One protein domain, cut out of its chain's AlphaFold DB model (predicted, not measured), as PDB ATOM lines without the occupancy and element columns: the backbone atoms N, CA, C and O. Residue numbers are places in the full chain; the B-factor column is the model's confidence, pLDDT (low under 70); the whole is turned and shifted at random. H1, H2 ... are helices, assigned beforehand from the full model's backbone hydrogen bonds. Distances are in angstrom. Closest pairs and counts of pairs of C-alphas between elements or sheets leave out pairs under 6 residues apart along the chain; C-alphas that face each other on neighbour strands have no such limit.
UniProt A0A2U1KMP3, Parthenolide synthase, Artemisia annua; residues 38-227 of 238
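Overview. This is residues 38 to 227 of the 238 residues of the protein "Parthenolide synthase" of Artemisia annua (UniProt A0A2U1KMP3). The long helix H7 is the spine of an all-helix body: H1 and H5 pack on its earlier part, while the hairpin of H8 and H9 crosses it farther along. A second hairpin, H3 and H4, reaches away with residues 94 to 101 sticking out, and H6 lies at the far end, touching no helix. The printed part has 190 residues, with nine named helices, H1 to H9 in order, and no named strand. It is only just compact, close to loose: radius of gyration of the C-alphas 18.9 A, spans 55 by 52 by 30 A.

Arrangement. H1, residues 38 to 42, touches H5, residues 135 to 146, the closest C-alphas being Thr 39 and Phe 146, 5.0 A. H2, residues 56 to 68, only just touches H8, residues 203 to 213, with residue 68 alone and 3 pairs of C-alphas within 8 A; the closest are Glu 68 and Tyr 203, 6.4 A. H3, residues 72 to 95, and H4, residues 104 to 121, form a helical hairpin at 36 degrees, only just steep; closest C-alphas Leu 82 and Val 115, 5.8 A. H7, residues 167 to 192, touches H5 with residues 171 to 181 alone, opposite ways at a steep tilt of 47 degrees; closest C-alphas Val 138 and Leu 178, 6.3 A. H9, residues 219 to 226, forms a hairpin with H8 at a shallow tilt of 29 degrees; closest C-alphas Leu 207 and Ile 222, 5.9 A. Every O i to N i+4 pair is within hydrogen-bond range except in H3, 18 of 20, and H6, residues 155 to 164, 4 of 6.

Along the chain. C-alpha 38 begins H1 at (22.572, -47.026, -28.704); C-alpha 226 ends H9 at (31.012, -41.183, -41.678). H7 is 37.8 A long, H3 35.4 A.

Size, cuts and confidence. The printed part has no cut. The links H1 to H2 and H4 to H5 are long. Residues 126 and 155 to 164 have pLDDT under 70.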
ATOM      1  N   GLY A  38      22.139 -46.517 -27.401       90.75
ATOM      2  CA  GLY A  38      22.572 -47.026 -28.704       90.75
ATOM      3  C   GLY A  38      23.040 -45.897 -29.613       90.75
ATOM      4  O   GLY A  38      24.186 -45.885 -30.047       90.75
ATOM      5  N   THR A  39      22.188 -44.884 -29.787       91.69
ATOM      6  CA  THR A  39      22.519 -43.627 -30.474       91.69
ATOM      7  C   THR A  39      23.765 -42.991 -29.884       91.69
ATOM      8  O   THR A  39      24.681 -42.720 -30.646       91.69
ATOM      9  N   LYS A  40      23.877 -42.846 -28.555       92.44
ATOM     10  CA  LYS A  40      25.082 -42.299 -27.907       92.44
ATOM     11  C   LYS A  40      26.344 -43.071 -28.274       92.44
ATOM     12  O   LYS A  40      27.360 -42.461 -28.586       92.44
ATOM     13  N   ARG A  41      26.302 -44.401 -28.187       93.38
ATOM     14  CA  ARG A  41      27.487 -45.235 -28.388       93.38
ATOM     15  C   ARG A  41      27.926 -45.254 -29.845       93.38
ATOM     16  O   ARG A  41      29.107 -45.058 -30.105       93.38
ATOM     17  N   ILE A  42      26.976 -45.470 -30.754       93.38
ATOM     18  CA  ILE A  42      27.226 -45.567 -32.192       93.38
ATOM     19  C   ILE A  42      27.687 -44.226 -32.748       93.38
ATOM     20  O   ILE A  42      28.682 -44.187 -33.447       93.38
ATOM     21  N   SER A  43      27.049 -43.117 -32.374       91.62
ATOM     22  CA  SER A  43      27.409 -41.769 -32.848       91.62
ATOM     23  C   SER A  43      28.678 -41.167 -32.227       91.62
ATOM     24  O   SER A  43      28.831 -39.945 -32.198       91.62
ATOM     25  N   TYR A  44      29.563 -41.992 -31.662       94.06
ATOM     26  CA  TYR A  44      30.772 -41.528 -30.978       94.06
ATOM     27  C   TYR A  44      30.483 -40.450 -29.926       94.06
ATOM     28  O   TYR A  44      31.112 -39.398 -29.895       94.06
ATOM     29  N   ASN A  45      29.514 -40.711 -29.045       93.50
ATOM     30  CA  ASN A  45      29.068 -39.773 -28.016       93.50
ATOM     31  C   ASN A  45      28.466 -38.475 -28.594       93.50
ATOM     32  O   ASN A  45      28.701 -37.394 -28.057       93.50
ATOM     33  N   PHE A  46      27.637 -38.604 -29.637       93.06
ATOM     34  CA  PHE A  46      26.903 -37.506 -30.278       93.06
ATOM     35  C   PHE A  46      27.783 -36.486 -31.012       93.06
ATOM     36  O   PHE A  46      27.467 -35.292 -31.036       93.06
ATOM     37  N   LEU A  47      28.874 -36.961 -31.615       92.88
ATOM     38  CA  LEU A  47      29.739 -36.163 -32.491       92.88
ATOM     39  C   LEU A  47      29.300 -36.213 -33.966       92.88
ATOM     40  O   LEU A  47      29.899 -35.570 -34.824       92.88
ATOM     41  N   ASP A  48      28.258 -36.988 -34.272       91.00
ATOM     42  CA  ASP A  48      27.716 -37.157 -35.617       91.00
ATOM     43  C   ASP A  48      26.756 -36.016 -36.022       91.00
ATOM     44  O   ASP A  48      26.297 -35.218 -35.208       91.00
ATOM     45  N   VAL A  49      26.359 -35.948 -37.294       90.19
ATOM     46  CA  VAL A  49      25.405 -34.916 -37.770       90.19
ATOM     47  C   VAL A  49      23.942 -35.290 -37.494       90.19
ATOM     48  O   VAL A  49      23.055 -34.426 -37.481       90.19
ATOM     49  N   THR A  50      23.658 -36.573 -37.281       88.25
ATOM     50  CA  THR A  50      22.304 -37.118 -37.184       88.25
ATOM     51  C   THR A  50      21.743 -36.994 -35.771       88.25
ATOM     52  O   THR A  50      20.610 -36.521 -35.643       88.25
ATOM     53  N   PHE A  51      22.483 -37.395 -34.734       90.50
ATOM     54  CA  PHE A  51      22.025 -37.472 -33.341       90.50
ATOM     55  C   PHE A  51      22.623 -36.408 -32.418       90.50
ATOM     56  O   PHE A  51      22.148 -36.283 -31.286       90.50
ATOM     57  N   SER A  52      23.590 -35.611 -32.881       91.94
ATOM     58  CA  SER A  52      24.133 -34.519 -32.073       91.94
ATOM     59  C   SER A  52      23.064 -33.501 -31.649       91.94
ATOM     60  O   SER A  52      22.244 -33.084 -32.478       91.94
ATOM     61  N   PRO A  53      23.035 -33.095 -30.363       92.00
ATOM     62  CA  PRO A  53      22.145 -32.045 -29.894       92.00
ATOM     63  C   PRO A  53      22.334 -30.743 -30.672       92.00
ATOM     64  O   PRO A  53      23.451 -30.348 -31.009       92.00
ATOM     65  N   HIS A  54      21.234 -30.037 -30.921       89.88
ATOM     66  CA  HIS A  54      21.284 -28.785 -31.660       89.88
ATOM     67  C   HIS A  54      22.130 -27.749 -30.900       89.88
ATOM     68  O   HIS A  54      21.847 -27.411 -29.751       89.88
ATOM     69  N   GLY A  55      23.178 -27.236 -31.545       90.75
ATOM     70  CA  GLY A  55      24.162 -26.361 -30.912       90.75
ATOM     71  C   GLY A  55      25.239 -25.884 -31.885       90.75
ATOM     72  O   GLY A  55      25.084 -25.987 -33.101       90.75
ATOM     73  N   ASN A  56      26.331 -25.324 -31.360       92.25
ATOM     74  CA  ASN A  56      27.453 -24.858 -32.190       92.25
ATOM     75  C   ASN A  56      28.148 -26.027 -32.891       92.25
ATOM     76  O   ASN A  56      28.289 -25.994 -34.107       92.25
ATOM     77  N   HIS A  57      28.458 -27.089 -32.144       91.06
ATOM     78  CA  HIS A  57      29.085 -28.291 -32.688       91.06
ATOM     79  C   HIS A  57      28.267 -28.910 -33.834       91.06
ATOM     80  O   HIS A  57      28.779 -29.066 -34.937       91.06
ATOM     81  N   TRP A  58      26.965 -29.159 -33.632       92.19
ATOM     82  CA  TRP A  58      26.102 -29.687 -34.697       92.19
ATOM     83  C   TRP A  58      26.067 -28.783 -35.938       92.19
ATOM     84  O   TRP A  58      26.089 -29.277 -37.064       92.19
ATOM     85  N   ARG A  59      26.042 -27.452 -35.761       91.88
ATOM     86  CA  ARG A  59      26.082 -26.502 -36.886       91.88
ATOM     87  C   ARG A  59      27.398 -26.583 -37.657       91.88
ATOM     88  O   ARG A  59      27.368 -26.528 -38.885       91.88
ATOM     89  N   GLU A  60      28.521 -26.732 -36.963       91.69
ATOM     90  CA  GLU A  60      29.842 -26.912 -37.574       91.69
ATOM     91  C   GLU A  60      29.929 -28.237 -38.339       91.69
ATOM     92  O   GLU A  60      30.235 -28.225 -39.532       91.69
ATOM     93  N   MET A  61      29.559 -29.357 -37.711       91.31
ATOM     94  CA  MET A  61      29.564 -30.676 -38.357       91.31
ATOM     95  C   MET A  61      28.625 -30.711 -39.568       91.31
ATOM     96  O   MET A  61      28.988 -31.195 -40.639       91.31
ATOM     97  N   ARG A  62      27.429 -30.115 -39.452       91.12
ATOM     98  CA  ARG A  62      26.485 -30.000 -40.571       91.12
ATOM     99  C   ARG A  62      27.043 -29.145 -41.703       91.12
ATOM    100  O   ARG A  62      26.790 -29.462 -42.861       91.12
ATOM    101  N   LYS A  63      27.775 -28.069 -41.401       90.88
ATOM    102  CA  LYS A  63      28.418 -27.240 -42.429       90.88
ATOM    103  C   LYS A  63      29.445 -28.057 -43.209       90.88
ATOM    104  O   LYS A  63      29.416 -28.001 -44.436       90.88
ATOM    105  N   VAL A  64      30.288 -28.828 -42.522       89.38
ATOM    106  CA  VAL A  64      31.261 -29.728 -43.162       89.38
ATOM    107  C   VAL A  64      30.542 -30.764 -44.018       89.38
ATOM    108  O   VAL A  64      30.800 -30.848 -45.211       89.38
ATOM    109  N   PHE A  65      29.559 -31.474 -43.461       89.38
ATOM    110  CA  PHE A  65      28.786 -32.469 -44.206       89.38
ATOM    111  C   PHE A  65      28.102 -31.883 -45.449       89.38
ATOM    112  O   PHE A  65      28.168 -32.462 -46.526       89.38
ATOM    113  N   VAL A  66      27.468 -30.714 -45.346       89.19
ATOM    114  CA  VAL A  66      26.796 -30.099 -46.500       89.19
ATOM    115  C   VAL A  66      27.794 -29.615 -47.550       89.19
ATOM    116  O   VAL A  66      27.517 -29.747 -48.738       89.19
ATOM    117  N   THR A  67      28.926 -29.050 -47.130       86.25
ATOM    118  CA  THR A  67      29.928 -28.488 -48.049       86.25
ATOM    119  C   THR A  67      30.675 -29.593 -48.776       86.25
ATOM    120  O   THR A  67      30.759 -29.566 -50.003       86.25
ATOM    121  N   GLU A  68      31.141 -30.585 -48.021       84.00
ATOM    122  CA  GLU A  68      31.897 -31.700 -48.561       84.00
ATOM    123  C   GLU A  68      30.955 -32.705 -49.211       84.00
ATOM    124  O   GLU A  68      30.990 -32.867 -50.415       84.00
ATOM    125  N   TYR A  69      30.019 -33.319 -48.496       82.38
ATOM    126  CA  TYR A  69      29.219 -34.407 -49.066       82.38
ATOM    127  C   TYR A  69      28.121 -33.939 -50.035       82.38
ATOM    128  O   TYR A  69      27.968 -34.483 -51.129       82.38
ATOM    129  N   LEU A  70      27.333 -32.932 -49.640       80.25
ATOM    130  CA  LEU A  70      26.113 -32.525 -50.361       80.25
ATOM    131  C   LEU A  70      26.292 -31.320 -51.293       80.25
ATOM    132  O   LEU A  70      25.300 -30.807 -51.826       80.25
ATOM    133  N   GLY A  71      27.526 -30.856 -51.487       80.44
ATOM    134  CA  GLY A  71      27.822 -29.678 -52.289       80.44
ATOM    135  C   GLY A  71      27.357 -29.826 -53.741       80.44
ATOM    136  O   GLY A  71      27.346 -30.919 -54.312       80.44
ATOM    137  N   SER A  72      27.013 -28.707 -54.386       76.50
ATOM    138  CA  SER A  72      26.564 -28.689 -55.791       76.50
ATOM    139  C   SER A  72      27.578 -29.318 -56.750       76.50
ATOM    140  O   SER A  72      27.185 -29.986 -57.705       76.50
ATOM    141  N   LYS A  73      28.877 -29.178 -56.451       74.19
ATOM    142  CA  LYS A  73      29.972 -29.821 -57.190       74.19
ATOM    143  C   LYS A  73      29.875 -31.352 -57.177       74.19
ATOM    144  O   LYS A  73      30.196 -31.986 -58.174       74.19
ATOM    145  N   ARG A  74      29.376 -31.952 -56.088       81.25
ATOM    146  CA  ARG A  74      29.284 -33.414 -55.943       81.25
ATOM    147  C   ARG A  74      27.982 -34.007 -56.470       81.25
ATOM    148  O   ARG A  74      27.955 -35.178 -56.837       81.25
ATOM    149  N   ALA A  75      26.926 -33.202 -56.595       84.12
ATOM    150  CA  ALA A  75      25.634 -33.652 -57.114       84.12
ATOM    151  C   ALA A  75      25.728 -34.244 -58.537       84.12
ATOM    152  O   ALA A  75      25.067 -35.236 -58.841       84.12
ATOM    153  N   GLY A  76      26.573 -33.671 -59.405       85.38
ATOM    154  CA  GLY A  76      26.816 -34.204 -60.750       85.38
ATOM    155  C   GLY A  76      27.426 -35.608 -60.721       85.38
ATOM    156  O   GLY A  76      26.916 -36.518 -61.375       85.38
ATOM    157  N   ARG A  77      28.459 -35.800 -59.895       84.12
ATOM    158  CA  ARG A  77      29.154 -37.082 -59.727       84.12
ATOM    159  C   ARG A  77      28.264 -38.141 -59.075       84.12
ATOM    160  O   ARG A  77      28.243 -39.282 -59.528       84.12
ATOM    161  N   PHE A  78      27.459 -37.754 -58.083       87.44
ATOM    162  CA  PHE A  78      26.439 -38.625 -57.498       87.44
ATOM    163  C   PHE A  78      25.451 -39.128 -58.558       87.44
ATOM    164  O   PHE A  78      25.201 -40.325 -58.652       87.44
ATOM    165  N   ASN A  79      24.927 -38.234 -59.403       88.69
ATOM    166  CA  ASN A  79      23.992 -38.610 -60.465       88.69
ATOM    167  C   ASN A  79      24.621 -39.540 -61.510       88.69
ATOM    168  O   ASN A  79      23.945 -40.439 -62.007       88.69
ATOM    169  N   GLN A  80      25.895 -39.335 -61.853       89.50
ATOM    170  CA  GLN A  80      26.624 -40.239 -62.745       89.50
ATOM    171  C   GLN A  80      26.782 -41.630 -62.117       89.50
ATOM    172  O   GLN A  80      26.444 -42.621 -62.760       89.50
ATOM    173  N   LEU A  81      27.216 -41.707 -60.854       90.00
ATOM    174  CA  LEU A  81      27.339 -42.968 -60.112       90.00
ATOM    175  C   LEU A  81      26.000 -43.702 -59.996       90.00
ATOM    176  O   LEU A  81      25.930 -44.895 -60.277       90.00
ATOM    177  N   LEU A  82      24.930 -42.982 -59.653       92.50
ATOM    178  CA  LEU A  82      23.586 -43.544 -59.557       92.50
ATOM    179  C   LEU A  82      23.125 -44.148 -60.889       92.50
ATOM    180  O   LEU A  82      22.581 -45.247 -60.897       92.50
ATOM    181  N   ARG A  83      23.364 -43.463 -62.015       94.12
ATOM    182  CA  ARG A  83      23.030 -43.988 -63.349       94.12
ATOM    183  C   ARG A  83      23.811 -45.257 -63.666       94.12
ATOM    184  O   ARG A  83      23.197 -46.238 -64.059       94.12
ATOM    185  N   MET A  84      25.122 -45.259 -63.424       92.25
ATOM    186  CA  MET A  84      25.960 -46.438 -63.668       92.25
ATOM    187  C   MET A  84      25.498 -47.659 -62.861       92.25
ATOM    188  O   MET A  84      25.443 -48.761 -63.399       92.25
ATOM    189  N   GLU A  85      25.131 -47.478 -61.591       92.00
ATOM    190  CA  GLU A  85      24.621 -48.574 -60.758       92.00
ATOM    191  C   GLU A  85      23.221 -49.047 -61.190       92.00
ATOM    192  O   GLU A  85      22.954 -50.249 -61.204       92.00
ATOM    193  N   ILE A  86      22.334 -48.131 -61.599       94.56
ATOM    194  CA  ILE A  86      21.015 -48.482 -62.156       94.56
ATOM    195  C   ILE A  86      21.167 -49.261 -63.466       94.56
ATOM    196  O   ILE A  86      20.481 -50.263 -63.660       94.56
ATOM    197  N   ASP A  87      22.069 -48.841 -64.351       94.25
ATOM    198  CA  ASP A  87      22.338 -49.539 -65.610       94.25
ATOM    199  C   ASP A  87      22.908 -50.940 -65.345       94.25
ATOM    200  O   ASP A  87      22.485 -51.912 -65.972       94.25
ATOM    201  N   GLY A  88      23.790 -51.079 -64.351       91.06
ATOM    202  CA  GLY A  88      24.260 -52.379 -63.868       91.06
ATOM    203  C   GLY A  88      23.118 -53.275 -63.380       91.06
ATOM    204  O   GLY A  88      23.043 -54.446 -63.757       91.06
ATOM    205  N   LEU A  89      22.185 -52.720 -62.605       90.69
ATOM    206  CA  LEU A  89      21.005 -53.442 -62.129       90.69
ATOM    207  C   LEU A  89      20.083 -53.877 -63.277       90.69
ATOM    208  O   LEU A  89      19.609 -55.014 -63.295       90.69
ATOM    209  N   ASN A  90      19.861 -52.994 -64.253       91.50
ATOM    210  CA  ASN A  90      19.080 -53.287 -65.454       91.50
ATOM    211  C   ASN A  90      19.720 -54.404 -66.279       91.50
ATOM    212  O   ASN A  90      19.014 -55.296 -66.746       91.50
ATOM    213  N   ASN A  91      21.048 -54.405 -66.407       91.94
ATOM    214  CA  ASN A  91      21.773 -55.465 -67.100       91.94
ATOM    215  C   ASN A  91      21.570 -56.818 -66.407       91.94
ATOM    216  O   ASN A  91      21.209 -57.787 -67.075       91.94
ATOM    217  N   ILE A  92      21.695 -56.874 -65.075       88.62
ATOM    218  CA  ILE A  92      21.426 -58.092 -64.291       88.62
ATOM    219  C   ILE A  92      19.992 -58.577 -64.534       88.62
ATOM    220  O   ILE A  92      19.783 -59.744 -64.860       88.62
ATOM    221  N   LEU A  93      19.006 -57.681 -64.454       89.88
ATOM    222  CA  LEU A  93      17.605 -58.015 -64.714       89.88
ATOM    223  C   LEU A  93      17.369 -58.535 -66.132       89.88
ATOM    224  O   LEU A  93      16.671 -59.528 -66.302       89.88
ATOM    225  N   SER A  94      17.958 -57.886 -67.134       90.12
ATOM    226  CA  SER A  94      17.811 -58.269 -68.541       90.12
ATOM    227  C   SER A  94      18.484 -59.601 -68.874       90.12
ATOM    228  O   SER A  94      18.060 -60.287 -69.799       90.12
ATOM    229  N   SER A  95      19.512 -59.979 -68.107       91.19
ATOM    230  CA  SER A  95      20.217 -61.252 -68.264       91.19
ATOM    231  C   SER A  95      19.473 -62.440 -67.648       91.19
ATOM    232  O   SER A  95      19.769 -63.589 -67.980       91.19
ATOM    233  N   ASN A  96      18.496 -62.184 -66.774       90.81
ATOM    234  CA  ASN A  96      17.711 -63.243 -66.159       90.81
ATOM    235  C   ASN A  96      16.727 -63.863 -67.166       90.81
ATOM    236  O   ASN A  96      16.138 -63.151 -67.983       90.81
ATOM    237  N   PRO A  97      16.468 -65.180 -67.078       92.06
ATOM    238  CA  PRO A  97      15.393 -65.810 -67.831       92.06
ATOM    239  C   PRO A  97      14.040 -65.124 -67.594       92.06
ATOM    240  O   PRO A  97      13.756 -64.624 -66.499       92.06
ATOM    241  N   LEU A  98      13.168 -65.160 -68.605       89.94
ATOM    242  CA  LEU A  98      11.775 -64.731 -68.467       89.94
ATOM    243  C   LEU A  98      11.112 -65.435 -67.272       89.94
ATOM    244  O   LEU A  98      11.301 -66.633 -67.069       89.94
ATOM    245  N   ASN A  99      10.311 -64.687 -66.507       87.88
ATOM    246  CA  ASN A  99       9.626 -65.149 -65.291       87.88
ATOM    247  C   ASN A  99      10.546 -65.560 -64.123       87.88
ATOM    248  O   ASN A  99      10.112 -66.293 -63.234       87.88
ATOM    249  N   THR A 100      11.788 -65.072 -64.073       92.81
ATOM    250  CA  THR A 100      12.641 -65.249 -62.887       92.81
ATOM    251  C   THR A 100      12.135 -64.389 -61.727       92.81
ATOM    252  O   THR A 100      11.966 -63.178 -61.866       92.81
ATOM    253  N   GLN A 101      11.914 -65.005 -60.563       92.25
ATOM    254  CA  GLN A 101      11.572 -64.280 -59.341       92.25
ATOM    255  C   GLN A 101      12.816 -63.583 -58.780       92.25
ATOM    256  O   GLN A 101      13.859 -64.208 -58.602       92.25
ATOM    257  N   VAL A 102      12.690 -62.296 -58.460       90.50
ATOM    258  CA  VAL A 102      13.777 -61.488 -57.893       90.50
ATOM    259  C   VAL A 102      13.349 -60.841 -56.580       90.50
ATOM    260  O   VAL A 102      12.188 -60.461 -56.412       90.50
ATOM    261  N   ASN A 103      14.287 -60.696 -55.642       91.50
ATOM    262  CA  ASN A 103      14.056 -59.952 -54.409       91.50
ATOM    263  C   ASN A 103      14.389 -58.469 -54.623       91.50
ATOM    264  O   ASN A 103      15.549 -58.065 -54.558       91.50
ATOM    265  N   LEU A 104      13.357 -57.650 -54.839       89.56
ATOM    266  CA  LEU A 104      13.524 -56.211 -55.053       89.56
ATOM    267  C   LEU A 104      14.148 -55.494 -53.850       89.56
ATOM    268  O   LEU A 104      14.879 -54.526 -54.037       89.56
ATOM    269  N   ASN A 105      13.899 -55.964 -52.624       88.19
ATOM    270  CA  ASN A 105      14.465 -55.344 -51.431       88.19
ATOM    271  C   ASN A 105      15.989 -55.497 -51.402       88.19
ATOM    272  O   ASN A 105      16.702 -54.513 -51.235       88.19
ATOM    273  N   ASP A 106      16.495 -56.709 -51.645       85.94
ATOM    274  CA  ASP A 106      17.941 -56.944 -51.712       85.94
ATOM    275  C   ASP A 106      18.588 -56.182 -52.869       85.94
ATOM    276  O   ASP A 106      19.671 -55.622 -52.708       85.94
ATOM    277  N   MET A 107      17.905 -56.097 -54.012       88.00
ATOM    278  CA  MET A 107      18.374 -55.342 -55.171       88.00
ATOM    279  C   MET A 107      18.482 -53.839 -54.896       88.00
ATOM    280  O   MET A 107      19.515 -53.238 -55.186       88.00
ATOM    281  N   PHE A 108      17.448 -53.224 -54.316       89.38
ATOM    282  CA  PHE A 108      17.483 -51.799 -53.984       89.38
ATOM    283  C   PHE A 108      18.483 -51.497 -52.870       89.38
ATOM    284  O   PHE A 108      19.184 -50.491 -52.949       89.38
ATOM    285  N   LEU A 109      18.610 -52.371 -51.869       84.62
ATOM    286  CA  LEU A 109      19.637 -52.220 -50.840       84.62
ATOM    287  C   LEU A 109      21.042 -52.316 -51.441       84.62
ATOM    288  O   LEU A 109      21.880 -51.469 -51.146       84.62
ATOM    289  N   ALA A 110      21.300 -53.285 -52.324       84.75
ATOM    290  CA  ALA A 110      22.584 -53.408 -53.012       84.75
ATOM    291  C   ALA A 110      22.903 -52.171 -53.869       84.75
ATOM    292  O   ALA A 110      24.040 -51.700 -53.841       84.75
ATOM    293  N   LEU A 111      21.905 -51.615 -54.564       89.44
ATOM    294  CA  LEU A 111      22.022 -50.356 -55.303       89.44
ATOM    295  C   LEU A 111      22.406 -49.196 -54.371       89.44
ATOM    296  O   LEU A 111      23.359 -48.472 -54.650       89.44
ATOM    297  N   VAL A 112      21.709 -49.034 -53.242       88.44
ATOM    298  CA  VAL A 112      22.003 -47.976 -52.262       88.44
ATOM    299  C   VAL A 112      23.415 -48.134 -51.693       88.44
ATOM    300  O   VAL A 112      24.170 -47.165 -51.684       88.44
ATOM    301  N   TYR A 113      23.811 -49.342 -51.281       85.31
ATOM    302  CA  TYR A 113      25.162 -49.608 -50.777       85.31
ATOM    303  C   TYR A 113      26.246 -49.391 -51.840       85.31
ATOM    304  O   TYR A 113      27.327 -48.894 -51.522       85.31
ATOM    305  N   GLY A 114      25.970 -49.724 -53.104       87.19
ATOM    306  CA  GLY A 114      26.864 -49.466 -54.233       87.19
ATOM    307  C   GLY A 114      27.098 -47.972 -54.446       87.19
ATOM    308  O   GLY A 114      28.241 -47.513 -54.414       87.19
ATOM    309  N   VAL A 115      26.011 -47.205 -54.580       89.88
ATOM    310  CA  VAL A 115      26.061 -45.756 -54.819       89.88
ATOM    311  C   VAL A 115      26.688 -45.023 -53.638       89.88
ATOM    312  O   VAL A 115      27.627 -44.256 -53.832       89.88
ATOM    313  N   VAL A 116      26.197 -45.260 -52.418       87.38
ATOM    314  CA  VAL A 116      26.692 -44.573 -51.215       87.38
ATOM    315  C   VAL A 116      28.137 -44.959 -50.938       87.38
ATOM    316  O   VAL A 116      28.942 -44.070 -50.692       87.38
ATOM    317  N   GLY A 117      28.495 -46.243 -51.043       87.12
ATOM    318  CA  GLY A 117      29.869 -46.697 -50.827       87.12
ATOM    319  C   GLY A 117      30.852 -46.020 -51.781       87.12
ATOM    320  O   GLY A 117      31.791 -45.370 -51.336       87.12
ATOM    321  N   LYS A 118      30.591 -46.070 -53.093       88.56
ATOM    322  CA  LYS A 118      31.466 -45.437 -54.095       88.56
ATOM    323  C   LYS A 118      31.514 -43.915 -53.976       88.56
ATOM    324  O   LYS A 118      32.544 -43.305 -54.250       88.56
ATOM    325  N   PHE A 119      30.403 -43.288 -53.604       88.25
ATOM    326  CA  PHE A 119      30.336 -41.836 -53.476       88.25
ATOM    327  C   PHE A 119      31.002 -41.324 -52.190       88.25
ATOM    328  O   PHE A 119      31.670 -40.291 -52.222       88.25
ATOM    329  N   ALA A 120      30.833 -42.032 -51.072       86.94
ATOM    330  CA  ALA A 120      31.363 -41.632 -49.774       86.94
ATOM    331  C   ALA A 120      32.808 -42.104 -49.544       86.94
ATOM    332  O   ALA A 120      33.597 -41.355 -48.978       86.94
ATOM    333  N   PHE A 121      33.151 -43.309 -49.993       87.31
ATOM    334  CA  PHE A 121      34.396 -44.001 -49.642       87.31
ATOM    335  C   PHE A 121      35.220 -44.434 -50.869       87.31
ATOM    336  O   PHE A 121      36.095 -45.287 -50.758       87.31
ATOM    337  N   GLY A 122      34.854 -43.981 -52.072       84.94
ATOM    338  CA  GLY A 122      35.562 -44.301 -53.318       84.94
ATOM    339  C   GLY A 122      35.311 -45.711 -53.874       84.94
ATOM    340  O   GLY A 122      35.355 -45.908 -55.089       84.94
ATOM    341  N   LYS A 123      34.949 -46.690 -53.035       85.00
ATOM    342  CA  LYS A 123      34.596 -48.062 -53.442       85.00
ATOM    343  C   LYS A 123      33.414 -48.630 -52.657       85.00
ATOM    344  O   LYS A 123      32.992 -48.099 -51.633       85.00
ATOM    345  N   SER A 124      32.843 -49.727 -53.153       78.38
ATOM    346  CA  SER A 124      31.768 -50.423 -52.443       78.38
ATOM    347  C   SER A 124      32.356 -51.491 -51.521       78.38
ATOM    348  O   SER A 124      32.821 -52.513 -52.002       78.38
ATOM    349  N   TYR A 125      32.266 -51.275 -50.207       75.62
ATOM    350  CA  TYR A 125      32.686 -52.230 -49.167       75.62
ATOM    351  C   TYR A 125      31.584 -53.252 -48.820       75.62
ATOM    352  O   TYR A 125      31.626 -53.909 -47.783       75.62
ATOM    353  N   LYS A 126      30.538 -53.360 -49.652       69.69
ATOM    354  CA  LYS A 126      29.347 -54.182 -49.363       69.69
ATOM    355  C   LYS A 126      29.671 -55.671 -49.179       69.69
ATOM    356  O   LYS A 126      28.991 -56.345 -48.414       69.69
ATOM    357  N   GLU A 127      30.682 -56.158 -49.894       72.44
ATOM    358  CA  GLU A 127      31.089 -57.565 -49.960       72.44
ATOM    359  C   GLU A 127      32.443 -57.811 -49.281       72.44
ATOM    360  O   GLU A 127      32.838 -58.964 -49.164       72.44
ATOM    361  N   ASP A 128      33.117 -56.763 -48.792       76.44
ATOM    362  CA  ASP A 128      34.414 -56.862 -48.117       76.44
ATOM    363  C   ASP A 128      34.189 -57.214 -46.641       76.44
ATOM    364  O   ASP A 128      33.719 -56.356 -45.885       76.44
ATOM    365  N   PRO A 129      34.478 -58.448 -46.188       80.38
ATOM    366  CA  PRO A 129      34.229 -58.828 -44.808       80.38
ATOM    367  C   PRO A 129      35.332 -58.282 -43.894       80.38
ATOM    368  O   PRO A 129      36.515 -58.555 -44.093       80.38
ATOM    369  N   PHE A 130      34.951 -57.592 -42.823       80.12
ATOM    370  CA  PHE A 130      35.846 -57.245 -41.724       80.12
ATOM    371  C   PHE A 130      35.650 -58.255 -40.592       80.12
ATOM    372  O   PHE A 130      34.567 -58.365 -40.014       80.12
ATOM    373  N   ASN A 131      36.688 -59.037 -40.281       83.69
ATOM    374  CA  ASN A 131      36.615 -60.127 -39.297       83.69
ATOM    375  C   ASN A 131      35.444 -61.106 -39.545       83.69
ATOM    376  O   ASN A 131      34.822 -61.600 -38.603       83.69
ATOM    377  N   GLY A 132      35.142 -61.377 -40.820       85.88
ATOM    378  CA  GLY A 132      34.096 -62.317 -41.238       85.88
ATOM    379  C   GLY A 132      32.665 -61.772 -41.215       85.88
ATOM    380  O   GLY A 132      31.746 -62.545 -41.461       85.88
ATOM    381  N   VAL A 133      32.465 -60.481 -40.932       87.62
ATOM    382  CA  VAL A 133      31.156 -59.807 -40.975       87.62
ATOM    383  C   VAL A 133      31.193 -58.760 -42.074       87.62
ATOM    384  O   VAL A 133      32.196 -58.070 -42.193       87.62
ATOM    385  N   THR A 134      30.135 -58.649 -42.872       87.75
ATOM    386  CA  THR A 134      30.019 -57.684 -43.978       87.75
ATOM    387  C   THR A 134      29.525 -56.316 -43.510       87.75
ATOM    388  O   THR A 134      28.817 -56.200 -42.506       87.75
ATOM    389  N   LEU A 135      29.805 -55.259 -44.280       84.62
ATOM    390  CA  LEU A 135      29.346 -53.908 -43.947       84.62
ATOM    391  C   LEU A 135      27.810 -53.819 -43.908       84.62
ATOM    392  O   LEU A 135      27.260 -53.112 -43.065       84.62
ATOM    393  N   LYS A 136      27.109 -54.567 -44.773       83.75
ATOM    394  CA  LYS A 136      25.639 -54.658 -44.763       83.75
ATOM    395  C   LYS A 136      25.127 -55.162 -43.412       83.75
ATOM    396  O   LYS A 136      24.259 -54.529 -42.821       83.75
ATOM    397  N   GLU A 137      25.690 -56.260 -42.909       87.88
ATOM    398  CA  GLU A 137      25.295 -56.837 -41.617       87.88
ATOM    399  C   GLU A 137      25.565 -55.869 -40.461       87.88
ATOM    400  O   GLU A 137      24.733 -55.725 -39.564       87.88
ATOM    401  N   VAL A 138      26.695 -55.155 -40.499       90.81
ATOM    402  CA  VAL A 138      27.019 -54.134 -39.494       90.81
ATOM    403  C   VAL A 138      26.025 -52.975 -39.542       90.81
ATOM    404  O   VAL A 138      25.573 -52.530 -38.486       90.81
ATOM    405  N   ILE A 139      25.652 -52.489 -40.728       87.81
ATOM    406  CA  ILE A 139      24.688 -51.392 -40.881       87.81
ATOM    407  C   ILE A 139      23.291 -51.821 -40.420       87.81
ATOM    408  O   ILE A 139      22.671 -51.093 -39.645       87.81
ATOM    409  N   ASP A 140      22.814 -53.002 -40.812       87.75
ATOM    410  CA  ASP A 140      21.504 -53.523 -40.392       87.75
ATOM    411  C   ASP A 140      21.428 -53.671 -38.858       87.75
ATOM    412  O   ASP A 140      20.444 -53.288 -38.206       87.75
ATOM    413  N   GLU A 141      22.514 -54.145 -38.245       91.56
ATOM    414  CA  GLU A 141      22.649 -54.233 -36.794       91.56
ATOM    415  C   GLU A 141      22.686 -52.842 -36.135       91.56
ATOM    416  O   GLU A 141      22.001 -52.599 -35.138       91.56
ATOM    417  N   THR A 142      23.417 -51.896 -36.728       91.62
ATOM    418  CA  THR A 142      23.510 -50.499 -36.274       91.62
ATOM    419  C   THR A 142      22.132 -49.827 -36.284       91.62
ATOM    420  O   THR A 142      21.750 -49.171 -35.310       91.62
ATOM    421  N   MET A 143      21.339 -50.047 -37.338       89.06
ATOM    422  CA  MET A 143      19.961 -49.556 -37.444       89.06
ATOM    423  C   MET A 143      19.074 -50.099 -36.322       89.06
ATOM    424  O   MET A 143      18.275 -49.357 -35.747       89.06
ATOM    425  N   THR A 144      19.257 -51.368 -35.959       90.00
ATOM    426  CA  THR A 144      18.553 -51.982 -34.826       90.00
ATOM    427  C   THR A 144      18.981 -51.357 -33.498       90.00
ATOM    428  O   THR A 144      18.142 -51.060 -32.647       90.00
ATOM    429  N   MET A 145      20.276 -51.105 -33.311       91.00
ATOM    430  CA  MET A 145      20.808 -50.500 -32.088       91.00
ATOM    431  C   MET A 145      20.372 -49.040 -31.896       91.00
ATOM    432  O   MET A 145      20.193 -48.606 -30.753       91.00
ATOM    433  N   PHE A 146      20.128 -48.282 -32.972       88.31
ATOM    434  CA  PHE A 146      19.590 -46.918 -32.877       88.31
ATOM    435  C   PHE A 146      18.204 -46.848 -32.231       88.31
ATOM    436  O   PHE A 146      17.891 -45.842 -31.587       88.31
ATOM    437  N   ALA A 147      17.394 -47.905 -32.336       85.06
ATOM    438  CA  ALA A 147      16.091 -47.973 -31.672       85.06
ATOM    439  C   ALA A 147      16.204 -47.924 -30.133       85.06
ATOM    440  O   ALA A 147      15.246 -47.550 -29.455       85.06
ATOM    441  N   GLY A 148      17.385 -48.226 -29.584       83.44
ATOM    442  CA  GLY A 148      17.631 -48.269 -28.148       83.44
ATOM    443  C   GLY A 148      17.160 -49.574 -27.507       83.44
ATOM    444  O   GLY A 148      16.793 -50.541 -28.174       83.44
ATOM    445  N   SER A 149      17.204 -49.610 -26.180       81.56
ATOM    446  CA  SER A 149      16.766 -50.753 -25.379       81.56
ATOM    447  C   SER A 149      15.405 -50.472 -24.742       81.56
ATOM    448  O   SER A 149      15.069 -49.327 -24.446       81.56
ATOM    449  N   ALA A 150      14.645 -51.519 -24.408       75.81
ATOM    450  CA  ALA A 150      13.426 -51.387 -23.602       75.81
ATOM    451  C   ALA A 150      13.678 -50.652 -22.264       75.81
ATOM    452  O   ALA A 150      12.797 -49.964 -21.743       75.81
ATOM    453  N   ALA A 151      14.906 -50.733 -21.739       75.62
ATOM    454  CA  ALA A 151      15.326 -50.013 -20.542       75.62
ATOM    455  C   ALA A 151      15.298 -48.481 -20.694       75.62
ATOM    456  O   ALA A 151      15.139 -47.780 -19.696       75.62
ATOM    457  N   ASP A 152      15.400 -47.950 -21.918       76.25
ATOM    458  CA  ASP A 152      15.315 -46.509 -22.178       76.25
ATOM    459  C   ASP A 152      13.890 -45.963 -21.970       76.25
ATOM    460  O   ASP A 152      13.717 -44.752 -21.817       76.25
ATOM    461  N   VAL A 153      12.876 -46.833 -21.960       75.12
ATOM    462  CA  VAL A 153      11.447 -46.493 -21.826       75.12
ATOM    463  C   VAL A 153      10.897 -46.892 -20.448       75.12
ATOM    464  O   VAL A 153      10.054 -46.190 -19.884       75.12
ATOM    465  N   PHE A 154      11.416 -47.978 -19.864       77.00
ATOM    466  CA  PHE A 154      10.988 -48.519 -18.571       77.00
ATOM    467  C   PHE A 154      12.147 -48.532 -17.561       77.00
ATOM    468  O   PHE A 154      12.737 -49.583 -17.342       77.00
ATOM    469  N   PRO A 155      12.491 -47.410 -16.908       68.44
ATOM    470  CA  PRO A 155      13.682 -47.328 -16.055       68.44
ATOM    471  C   PRO A 155      13.647 -48.263 -14.832       68.44
ATOM    472  O   PRO A 155      14.683 -48.792 -14.440       68.44
ATOM    473  N   THR A 156      12.468 -48.522 -14.257       69.25
ATOM    474  CA  THR A 156      12.296 -49.310 -13.021       69.25
ATOM    475  C   THR A 156      12.568 -50.805 -13.205       69.25
ATOM    476  O   THR A 156      13.248 -51.411 -12.385       69.25
ATOM    477  N   TYR A 157      12.079 -51.400 -14.298       65.75
ATOM    478  CA  TYR A 157      12.327 -52.810 -14.652       65.75
ATOM    479  C   TYR A 157      13.448 -52.964 -15.688       65.75
ATOM    480  O   TYR A 157      13.978 -54.054 -15.908       65.75
ATOM    481  N   GLY A 158      13.834 -51.850 -16.307       62.47
ATOM    482  CA  GLY A 158      14.822 -51.764 -17.364       62.47
ATOM    483  C   GLY A 158      16.182 -52.243 -16.919       62.47
ATOM    484  O   GLY A 158      16.839 -52.890 -17.708       62.47
ATOM    485  N   LEU A 159      16.584 -52.020 -15.667       63.31
ATOM    486  CA  LEU A 159      17.891 -52.449 -15.156       63.31
ATOM    487  C   LEU A 159      18.026 -53.985 -15.107       63.31
ATOM    488  O   LEU A 159      19.073 -54.521 -15.457       63.31
ATOM    489  N   ILE A 160      16.943 -54.697 -14.779       66.81
ATOM    490  CA  ILE A 160      16.900 -56.170 -14.759       66.81
ATOM    491  C   ILE A 160      16.887 -56.723 -16.190       66.81
ATOM    492  O   ILE A 160      17.692 -57.590 -16.528       66.81
ATOM    493  N   VAL A 161      16.041 -56.170 -17.067       63.81
ATOM    494  CA  VAL A 161      16.023 -56.517 -18.502       63.81
ATOM    495  C   VAL A 161      17.373 -56.199 -19.156       63.81
ATOM    496  O   VAL A 161      17.864 -56.946 -19.993       63.81
ATOM    497  N   TYR A 162      18.022 -55.117 -18.744       63.62
ATOM    498  CA  TYR A 162      19.320 -54.658 -19.231       63.62
ATOM    499  C   TYR A 162      20.473 -55.576 -18.811       63.62
ATOM    500  O   TYR A 162      21.370 -55.805 -19.619       63.62
ATOM    501  N   MET A 163      20.444 -56.130 -17.594       64.25
ATOM    502  CA  MET A 163      21.426 -57.133 -17.162       64.25
ATOM    503  C   MET A 163      21.218 -58.485 -17.855       64.25
ATOM    504  O   MET A 163      22.192 -59.140 -18.207       64.25
ATOM    505  N   LEU A 164      19.967 -58.896 -18.080       68.06
ATOM    506  CA  LEU A 164      19.650 -60.232 -18.600       68.06
ATOM    507  C   LEU A 164      19.601 -60.318 -20.136       68.06
ATOM    508  O   LEU A 164      19.794 -61.396 -20.686       68.06
ATOM    509  N   SER A 165      19.356 -59.214 -20.846       76.25
ATOM    510  CA  SER A 165      19.138 -59.230 -22.306       76.25
ATOM    511  C   SER A 165      20.402 -59.379 -23.153       76.25
ATOM    512  O   SER A 165      20.296 -59.570 -24.362       76.25
ATOM    513  N   GLY A 166      21.597 -59.211 -22.574       84.06
ATOM    514  CA  GLY A 166      22.854 -59.193 -23.335       84.06
ATOM    515  C   GLY A 166      22.991 -58.009 -24.306       84.06
ATOM    516  O   GLY A 166      23.961 -57.942 -25.062       84.06
ATOM    517  N   TRP A 167      22.058 -57.049 -24.275       88.06
ATOM    518  CA  TRP A 167      21.979 -55.959 -25.248       88.06
ATOM    519  C   TRP A 167      23.238 -55.082 -25.274       88.06
ATOM    520  O   TRP A 167      23.667 -54.677 -26.345       88.06
ATOM    521  N   ASN A 168      23.896 -54.854 -24.130       86.69
ATOM    522  CA  ASN A 168      25.155 -54.090 -24.100       86.69
ATOM    523  C   ASN A 168      26.295 -54.810 -24.811       86.69
ATOM    524  O   ASN A 168      27.051 -54.180 -25.536       86.69
ATOM    525  N   GLY A 169      26.410 -56.128 -24.622       90.50
ATOM    526  CA  GLY A 169      27.417 -56.917 -25.325       90.50
ATOM    527  C   GLY A 169      27.174 -56.892 -26.832       90.50
ATOM    528  O   GLY A 169      28.113 -56.728 -27.603       90.50
ATOM    529  N   ARG A 170      25.902 -56.968 -27.245       92.25
ATOM    530  CA  ARG A 170      25.483 -56.823 -28.645       92.25
ATOM    531  C   ARG A 170      25.816 -55.430 -29.203       92.25
ATOM    532  O   ARG A 170      26.402 -55.348 -30.277       92.25
ATOM    533  N   LEU A 171      25.536 -54.362 -28.450       92.06
ATOM    534  CA  LEU A 171      25.866 -52.981 -28.821       92.06
ATOM    535  C   LEU A 171      27.377 -52.757 -28.950       92.06
ATOM    536  O   LEU A 171      27.814 -52.190 -29.944       92.06
ATOM    537  N   GLU A 172      28.178 -53.195 -27.976       94.31
ATOM    538  CA  GLU A 172      29.638 -53.032 -28.023       94.31
ATOM    539  C   GLU A 172      30.263 -53.863 -29.145       94.31
ATOM    540  O   GLU A 172      31.168 -53.388 -29.827       94.31
ATOM    541  N   LYS A 173      29.746 -55.071 -29.400       94.81
ATOM    542  CA  LYS A 173      30.164 -55.887 -30.545       94.81
ATOM    543  C   LYS A 173      29.841 -55.189 -31.871       94.81
ATOM    544  O   LYS A 173      30.705 -55.111 -32.736       94.81
ATOM    545  N   CYS A 174      28.626 -54.655 -32.013       94.56
ATOM    546  CA  CYS A 174      28.211 -53.871 -33.179       94.56
ATOM    547  C   CYS A 174      29.108 -52.641 -33.377       94.56
ATOM    548  O   CYS A 174      29.646 -52.449 -34.465       94.56
ATOM    549  N   PHE A 175      29.342 -51.864 -32.314       94.88
ATOM    550  CA  PHE A 175      30.239 -50.712 -32.359       94.88
ATOM    551  C   PHE A 175      31.662 -51.114 -32.759       94.88
ATOM    552  O   PHE A 175      32.267 -50.428 -33.568       94.88
ATOM    553  N   GLY A 176      32.193 -52.221 -32.232       95.62
ATOM    554  CA  GLY A 176      33.536 -52.694 -32.568       95.62
ATOM    555  C   GLY A 176      33.708 -53.021 -34.053       95.62
ATOM    556  O   GLY A 176      34.724 -52.661 -34.639       95.62
ATOM    557  N   TYR A 177      32.712 -53.653 -34.684       94.69
ATOM    558  CA  TYR A 177      32.750 -53.868 -36.135       94.69
ATOM    559  C   TYR A 177      32.620 -52.562 -36.918       94.69
ATOM    560  O   TYR A 177      33.360 -52.363 -37.876       94.69
ATOM    561  N   LEU A 178      31.706 -51.676 -36.512       93.00
ATOM    562  CA  LEU A 178      31.507 -50.380 -37.164       93.00
ATOM    563  C   LEU A 178      32.780 -49.524 -37.116       93.00
ATOM    564  O   LEU A 178      33.207 -48.993 -38.138       93.00
ATOM    565  N   ASP A 179      33.403 -49.434 -35.942       94.38
ATOM    566  CA  ASP A 179      34.641 -48.688 -35.736       94.38
ATOM    567  C   ASP A 179      35.805 -49.287 -36.527       94.38
ATOM    568  O   ASP A 179      36.562 -48.545 -37.146       94.38
ATOM    569  N   GLY A 180      35.901 -50.620 -36.578       93.00
ATOM    570  CA  GLY A 180      36.891 -51.318 -37.393       93.00
ATOM    571  C   GLY A 180      36.744 -51.024 -38.886       93.00
ATOM    572  O   GLY A 180      37.730 -50.695 -39.540       93.00
ATOM    573  N   TYR A 181      35.516 -51.044 -39.412       91.31
ATOM    574  CA  TYR A 181      35.248 -50.663 -40.800       91.31
ATOM    575  C   TYR A 181      35.649 -49.219 -41.098       91.31
ATOM    576  O   TYR A 181      36.317 -48.963 -42.100       91.31
ATOM    577  N   PHE A 182      35.269 -48.271 -40.240       91.75
ATOM    578  CA  PHE A 182      35.651 -46.875 -40.441       91.75
ATOM    579  C   PHE A 182      37.149 -46.647 -40.292       91.75
ATOM    580  O   PHE A 182      37.687 -45.822 -41.022       91.75
ATOM    581  N   GLN A 183      37.823 -47.384 -39.407       92.88
ATOM    582  CA  GLN A 183      39.278 -47.366 -39.324       92.88
ATOM    583  C   GLN A 183      39.900 -47.824 -40.644       92.88
ATOM    584  O   GLN A 183      40.715 -47.099 -41.197       92.88
ATOM    585  N   THR A 184      39.474 -48.970 -41.189       91.25
ATOM    586  CA  THR A 184      39.994 -49.484 -42.465       91.25
ATOM    587  C   THR A 184      39.773 -48.498 -43.609       91.25
ATOM    588  O   THR A 184      40.705 -48.223 -44.357       91.25
ATOM    589  N   ILE A 185      38.570 -47.925 -43.721       90.44
ATOM    590  CA  ILE A 185      38.280 -46.889 -44.724       90.44
ATOM    591  C   ILE A 185      39.249 -45.722 -44.546       90.44
ATOM    592  O   ILE A 185      39.890 -45.289 -45.495       90.44
ATOM    593  N   MET A 186      39.376 -45.212 -43.330       90.69
ATOM    594  CA  MET A 186      40.180 -44.035 -43.054       90.69
ATOM    595  C   MET A 186      41.680 -44.270 -43.297       90.69
ATOM    596  O   MET A 186      42.320 -43.405 -43.889       90.69
ATOM    597  N   ASP A 187      42.222 -45.427 -42.916       92.00
ATOM    598  CA  ASP A 187      43.625 -45.796 -43.153       92.00
ATOM    599  C   ASP A 187      43.945 -45.832 -44.656       92.00
ATOM    600  O   ASP A 187      44.906 -45.200 -45.095       92.00
ATOM    601  N   GLU A 188      43.087 -46.463 -45.466       90.56
ATOM    602  CA  GLU A 188      43.237 -46.496 -46.930       90.56
ATOM    603  C   GLU A 188      43.272 -45.079 -47.543       90.56
ATOM    604  O   GLU A 188      44.030 -44.805 -48.477       90.56
ATOM    605  N   HIS A 189      42.475 -44.154 -46.999       90.62
ATOM    606  CA  HIS A 189      42.404 -42.768 -47.474       90.62
ATOM    607  C   HIS A 189      43.582 -41.912 -46.977       90.62
ATOM    608  O   HIS A 189      43.992 -40.972 -47.660       90.62
ATOM    609  N   PHE A 190      44.165 -42.225 -45.816       88.94
ATOM    610  CA  PHE A 190      45.409 -41.597 -45.358       88.94
ATOM    611  C   PHE A 190      46.603 -41.997 -46.233       88.94
ATOM    612  O   PHE A 190      47.434 -41.142 -46.550       88.94
ATOM    613  N   GLU A 191      46.684 -43.265 -46.644       88.44
ATOM    614  CA  GLU A 191      47.768 -43.775 -47.496       88.44
ATOM    615  C   GLU A 191      47.748 -43.155 -48.899       88.44
ATOM    616  O   GLU A 191      48.795 -42.803 -49.442       88.44
ATOM    617  N   THR A 192      46.556 -42.952 -49.460       86.19
ATOM    618  CA  THR A 192      46.357 -42.474 -50.841       86.19
ATOM    619  C   THR A 192      46.185 -40.956 -50.959       86.19
ATOM    620  O   THR A 192      46.070 -40.417 -52.062       86.19
ATOM    621  N   LEU A 193      46.254 -40.217 -49.846       82.38
ATOM    622  CA  LEU A 193      45.885 -38.798 -49.774       82.38
ATOM    623  C   LEU A 193      46.604 -37.882 -50.784       82.38
ATOM    624  O   LEU A 193      46.031 -36.897 -51.247       82.38
ATOM    625  N   LYS A 194      47.872 -38.170 -51.104       77.31
ATOM    626  CA  LYS A 194      48.691 -37.353 -52.023       77.31
ATOM    627  C   LYS A 194      48.502 -37.709 -53.497       77.31
ATOM    628  O   LYS A 194      48.993 -36.977 -54.355       77.31
ATOM    629  N   GLU A 195      47.848 -38.826 -53.782       77.62
ATOM    630  CA  GLU A 195      47.742 -39.400 -55.125       77.62
ATOM    631  C   GLU A 195      46.438 -38.996 -55.826       77.62
ATOM    632  O   GLU A 195      46.349 -39.070 -57.049       77.62
ATOM    633  N   VAL A 196      45.445 -38.518 -55.067       77.12
ATOM    634  CA  VAL A 196      44.096 -38.225 -55.568       77.12
ATOM    635  C   VAL A 196      43.936 -36.746 -55.928       77.12
ATOM    636  O   VAL A 196      44.162 -35.847 -55.110       77.12
ATOM    637  N   SER A 197      43.505 -36.485 -57.162       76.75
ATOM    638  CA  SER A 197      43.189 -35.136 -57.640       76.75
ATOM    639  C   SER A 197      41.945 -34.559 -56.945       76.75
ATOM    640  O   SER A 197      41.061 -35.301 -56.529       76.75
ATOM    641  N   GLU A 198      41.837 -33.227 -56.832       73.00
ATOM    642  CA  GLU A 198      40.675 -32.558 -56.202       73.00
ATOM    643  C   GLU A 198      39.322 -32.994 -56.788       73.00
ATOM    644  O   GLU A 198      38.345 -33.137 -56.055       73.00
ATOM    645  N   ASP A 199      39.265 -33.258 -58.094       71.06
ATOM    646  CA  ASP A 199      38.037 -33.675 -58.780       71.06
ATOM    647  C   ASP A 199      37.667 -35.150 -58.499       71.06
ATOM    648  O   ASP A 199      36.507 -35.563 -58.647       71.06
ATOM    649  N   GLU A 200      38.632 -35.947 -58.039       76.81
ATOM    650  CA  GLU A 200      38.471 -37.368 -57.729       76.81
ATOM    651  C   GLU A 200      38.231 -37.650 -56.241       76.81
ATOM    652  O   GLU A 200      37.738 -38.736 -55.914       76.81
ATOM    653  N   LYS A 201      38.419 -36.665 -55.355       83.50
ATOM    654  CA  LYS A 201      38.177 -36.813 -53.913       83.50
ATOM    655  C   LYS A 201      36.734 -37.213 -53.607       83.50
ATOM    656  O   LYS A 201      35.769 -36.544 -53.984       83.50
ATOM    657  N   ASP A 202      36.588 -38.325 -52.899       88.19
ATOM    658  CA  ASP A 202      35.330 -38.725 -52.275       88.19
ATOM    659  C   ASP A 202      35.131 -38.005 -50.928       88.19
ATOM    660  O   ASP A 202      35.745 -36.980 -50.622       88.19
ATOM    661  N   TYR A 203      34.160 -38.457 -50.143       89.25
ATOM    662  CA  TYR A 203      33.846 -37.830 -48.868       89.25
ATOM    663  C   TYR A 203      34.882 -38.112 -47.791       89.25
ATOM    664  O   TYR A 203      35.312 -37.174 -47.118       89.25
ATOM    665  N   ALA A 204      35.308 -39.363 -47.657       90.44
ATOM    666  CA  ALA A 204      36.319 -39.752 -46.689       90.44
ATOM    667  C   ALA A 204      37.655 -39.038 -46.955       90.44
ATOM    668  O   ALA A 204      38.244 -38.521 -46.007       90.44
ATOM    669  N   HIS A 205      38.067 -38.870 -48.217       90.81
ATOM    670  CA  HIS A 205      39.267 -38.105 -48.584       90.81
ATOM    671  C   HIS A 205      39.204 -36.664 -48.072       90.81
ATOM    672  O   HIS A 205      40.159 -36.163 -47.478       90.81
ATOM    673  N   SER A 206      38.066 -35.991 -48.259       89.38
ATOM    674  CA  SER A 206      37.895 -34.611 -47.797       89.38
ATOM    675  C   SER A 206      37.880 -34.489 -46.278       89.38
ATOM    676  O   SER A 206      38.409 -33.518 -45.745       89.38
ATOM    677  N   LEU A 207      37.317 -35.469 -45.566       90.56
ATOM    678  CA  LEU A 207      37.355 -35.481 -44.102       90.56
ATOM    679  C   LEU A 207      38.768 -35.724 -43.565       90.56
ATOM    680  O   LEU A 207      39.187 -35.054 -42.620       90.56
ATOM    681  N   VAL A 208      39.509 -36.647 -44.180       91.19
ATOM    682  CA  VAL A 208      40.909 -36.924 -43.843       91.19
ATOM    683  C   VAL A 208      41.765 -35.682 -44.075       91.19
ATOM    684  O   VAL A 208      42.484 -35.260 -43.170       91.19
ATOM    685  N   GLN A 209      41.636 -35.024 -45.226       89.44
ATOM    686  CA  GLN A 209      42.339 -33.772 -45.495       89.44
ATOM    687  C   GLN A 209      41.985 -32.680 -44.476       89.44
ATOM    688  O   GLN A 209      42.882 -32.040 -43.929       89.44
ATOM    689  N   LEU A 210      40.696 -32.505 -44.167       88.56
ATOM    690  CA  LEU A 210      40.241 -31.518 -43.190       88.56
ATOM    691  C   LEU A 210      40.862 -31.749 -41.806       88.56
ATOM    692  O   LEU A 210      41.205 -30.786 -41.126       88.56
ATOM    693  N   SER A 211      41.051 -33.008 -41.399       89.50
ATOM    694  CA  SER A 211      41.688 -33.348 -40.118       89.50
ATOM    695  C   SER A 211      43.166 -32.963 -40.032       89.50
ATOM    696  O   SER A 211      43.675 -32.697 -38.943       89.50
ATOM    697  N   LEU A 212      43.858 -32.896 -41.175       88.06
ATOM    698  CA  LEU A 212      45.246 -32.438 -41.246       88.06
ATOM    699  C   LEU A 212      45.349 -30.909 -41.245       88.06
ATOM    700  O   LEU A 212      46.344 -30.363 -40.772       88.06
ATOM    701  N   GLU A 213      44.340 -30.224 -41.781       89.06
ATOM    702  CA  GLU A 213      44.294 -28.761 -41.861       89.06
ATOM    703  C   GLU A 213      43.770 -28.117 -40.568       89.06
ATOM    704  O   GLU A 213      44.234 -27.043 -40.175       89.06
ATOM    705  N   ASP A 214      42.825 -28.765 -39.883       88.00
ATOM    706  CA  ASP A 214      42.193 -28.267 -38.664       88.00
ATOM    707  C   ASP A 214      42.308 -29.289 -37.515       88.00
ATOM    708  O   ASP A 214      41.537 -30.252 -37.458       88.00
ATOM    709  N   PRO A 215      43.191 -29.042 -36.525       85.25
ATOM    710  CA  PRO A 215      43.416 -29.938 -35.387       85.25
ATOM    711  C   PRO A 215      42.177 -30.218 -34.524       85.25
ATOM    712  O   PRO A 215      42.203 -31.109 -33.675       85.25
ATOM    713  N   ARG A 216      41.099 -29.440 -34.682       85.44
ATOM    714  CA  ARG A 216      39.831 -29.675 -33.978       85.44
ATOM    715  C   ARG A 216      39.115 -30.923 -34.495       85.44
ATOM    716  O   ARG A 216      38.381 -31.549 -33.731       85.44
ATOM    717  N   PHE A 217      39.333 -31.295 -35.754       86.44
ATOM    718  CA  PHE A 217      38.764 -32.492 -36.366       86.44
ATOM    719  C   PHE A 217      39.684 -33.679 -36.120       86.44
ATOM    720  O   PHE A 217      40.541 -34.015 -36.926       86.44
ATOM    721  N   THR A 218      39.505 -34.321 -34.970       90.25
ATOM    722  CA  THR A 218      40.230 -35.557 -34.657       90.25
ATOM    723  C   THR A 218      39.680 -36.747 -35.443       90.25
ATOM    724  O   THR A 218      38.586 -36.701 -36.000       90.25
ATOM    725  N   GLU A 219      40.398 -37.863 -35.395       89.75
ATOM    726  CA  GLU A 219      39.981 -39.148 -35.962       89.75
ATOM    727  C   GLU A 219      38.543 -39.552 -35.586       89.75
ATOM    728  O   GLU A 219      37.746 -39.972 -36.421       89.75
ATOM    729  N   ILE A 220      38.170 -39.338 -34.321       91.19
ATOM    730  CA  ILE A 220      36.829 -39.643 -33.814       91.19
ATOM    731  C   ILE A 220      35.766 -38.782 -34.515       91.19
ATOM    732  O   ILE A 220      34.670 -39.267 -34.785       91.19
ATOM    733  N   HIS A 221      36.080 -37.525 -34.844       90.56
ATOM    734  CA  HIS A 221      35.164 -36.655 -35.584       90.56
ATOM    735  C   HIS A 221      34.986 -37.124 -37.026       90.56
ATOM    736  O   HIS A 221      33.865 -37.092 -37.526       90.56
ATOM    737  N   ILE A 222      36.053 -37.601 -37.678       90.94
ATOM    738  CA  ILE A 222      35.963 -38.204 -39.015       90.94
ATOM    739  C   ILE A 222      35.017 -39.399 -38.957       90.94
ATOM    740  O   ILE A 222      34.016 -39.420 -39.668       90.94
ATOM    741  N   LYS A 223      35.273 -40.349 -38.052       91.94
ATOM    742  CA  LYS A 223      34.445 -41.551 -37.893       91.94
ATOM    743  C   LYS A 223      32.984 -41.214 -37.584       91.94
ATOM    744  O   LYS A 223      32.077 -41.804 -38.165       91.94
ATOM    745  N   ALA A 224      32.736 -40.215 -36.740       91.81
ATOM    746  CA  ALA A 224      31.386 -39.734 -36.460       91.81
ATOM    747  C   ALA A 224      30.708 -39.100 -37.687       91.81
ATOM    748  O   ALA A 224      29.511 -39.285 -37.888       91.81
ATOM    749  N   LEU A 225      31.463 -38.392 -38.530       90.50
ATOM    750  CA  LEU A 225      30.988 -37.818 -39.790       90.50
ATOM    751  C   LEU A 225      30.787 -38.861 -40.899       90.50
ATOM    752  O   LEU A 225      30.056 -38.582 -41.841       90.50
ATOM    753  N   LEU A 226      31.360 -40.062 -40.793       88.25
ATOM    754  CA  LEU A 226      31.012 -41.183 -41.678       88.25
ATOM    755  C   LEU A 226      29.663 -41.815 -41.297       88.25
ATOM    756  O   LEU A 226      28.980 -42.386 -42.149       88.25
ATOM    757  N   ILE A 227      29.223 -41.658 -40.042       80.94
ATOM    758  CA  ILE A 227      27.876 -42.024 -39.589       80.94
ATOM    759  C   ILE A 227      26.911 -40.915 -39.993       80.94
ATOM    760  O   ILE A 227      26.511 -40.069 -39.188       80.94
TER     761      ILE A 227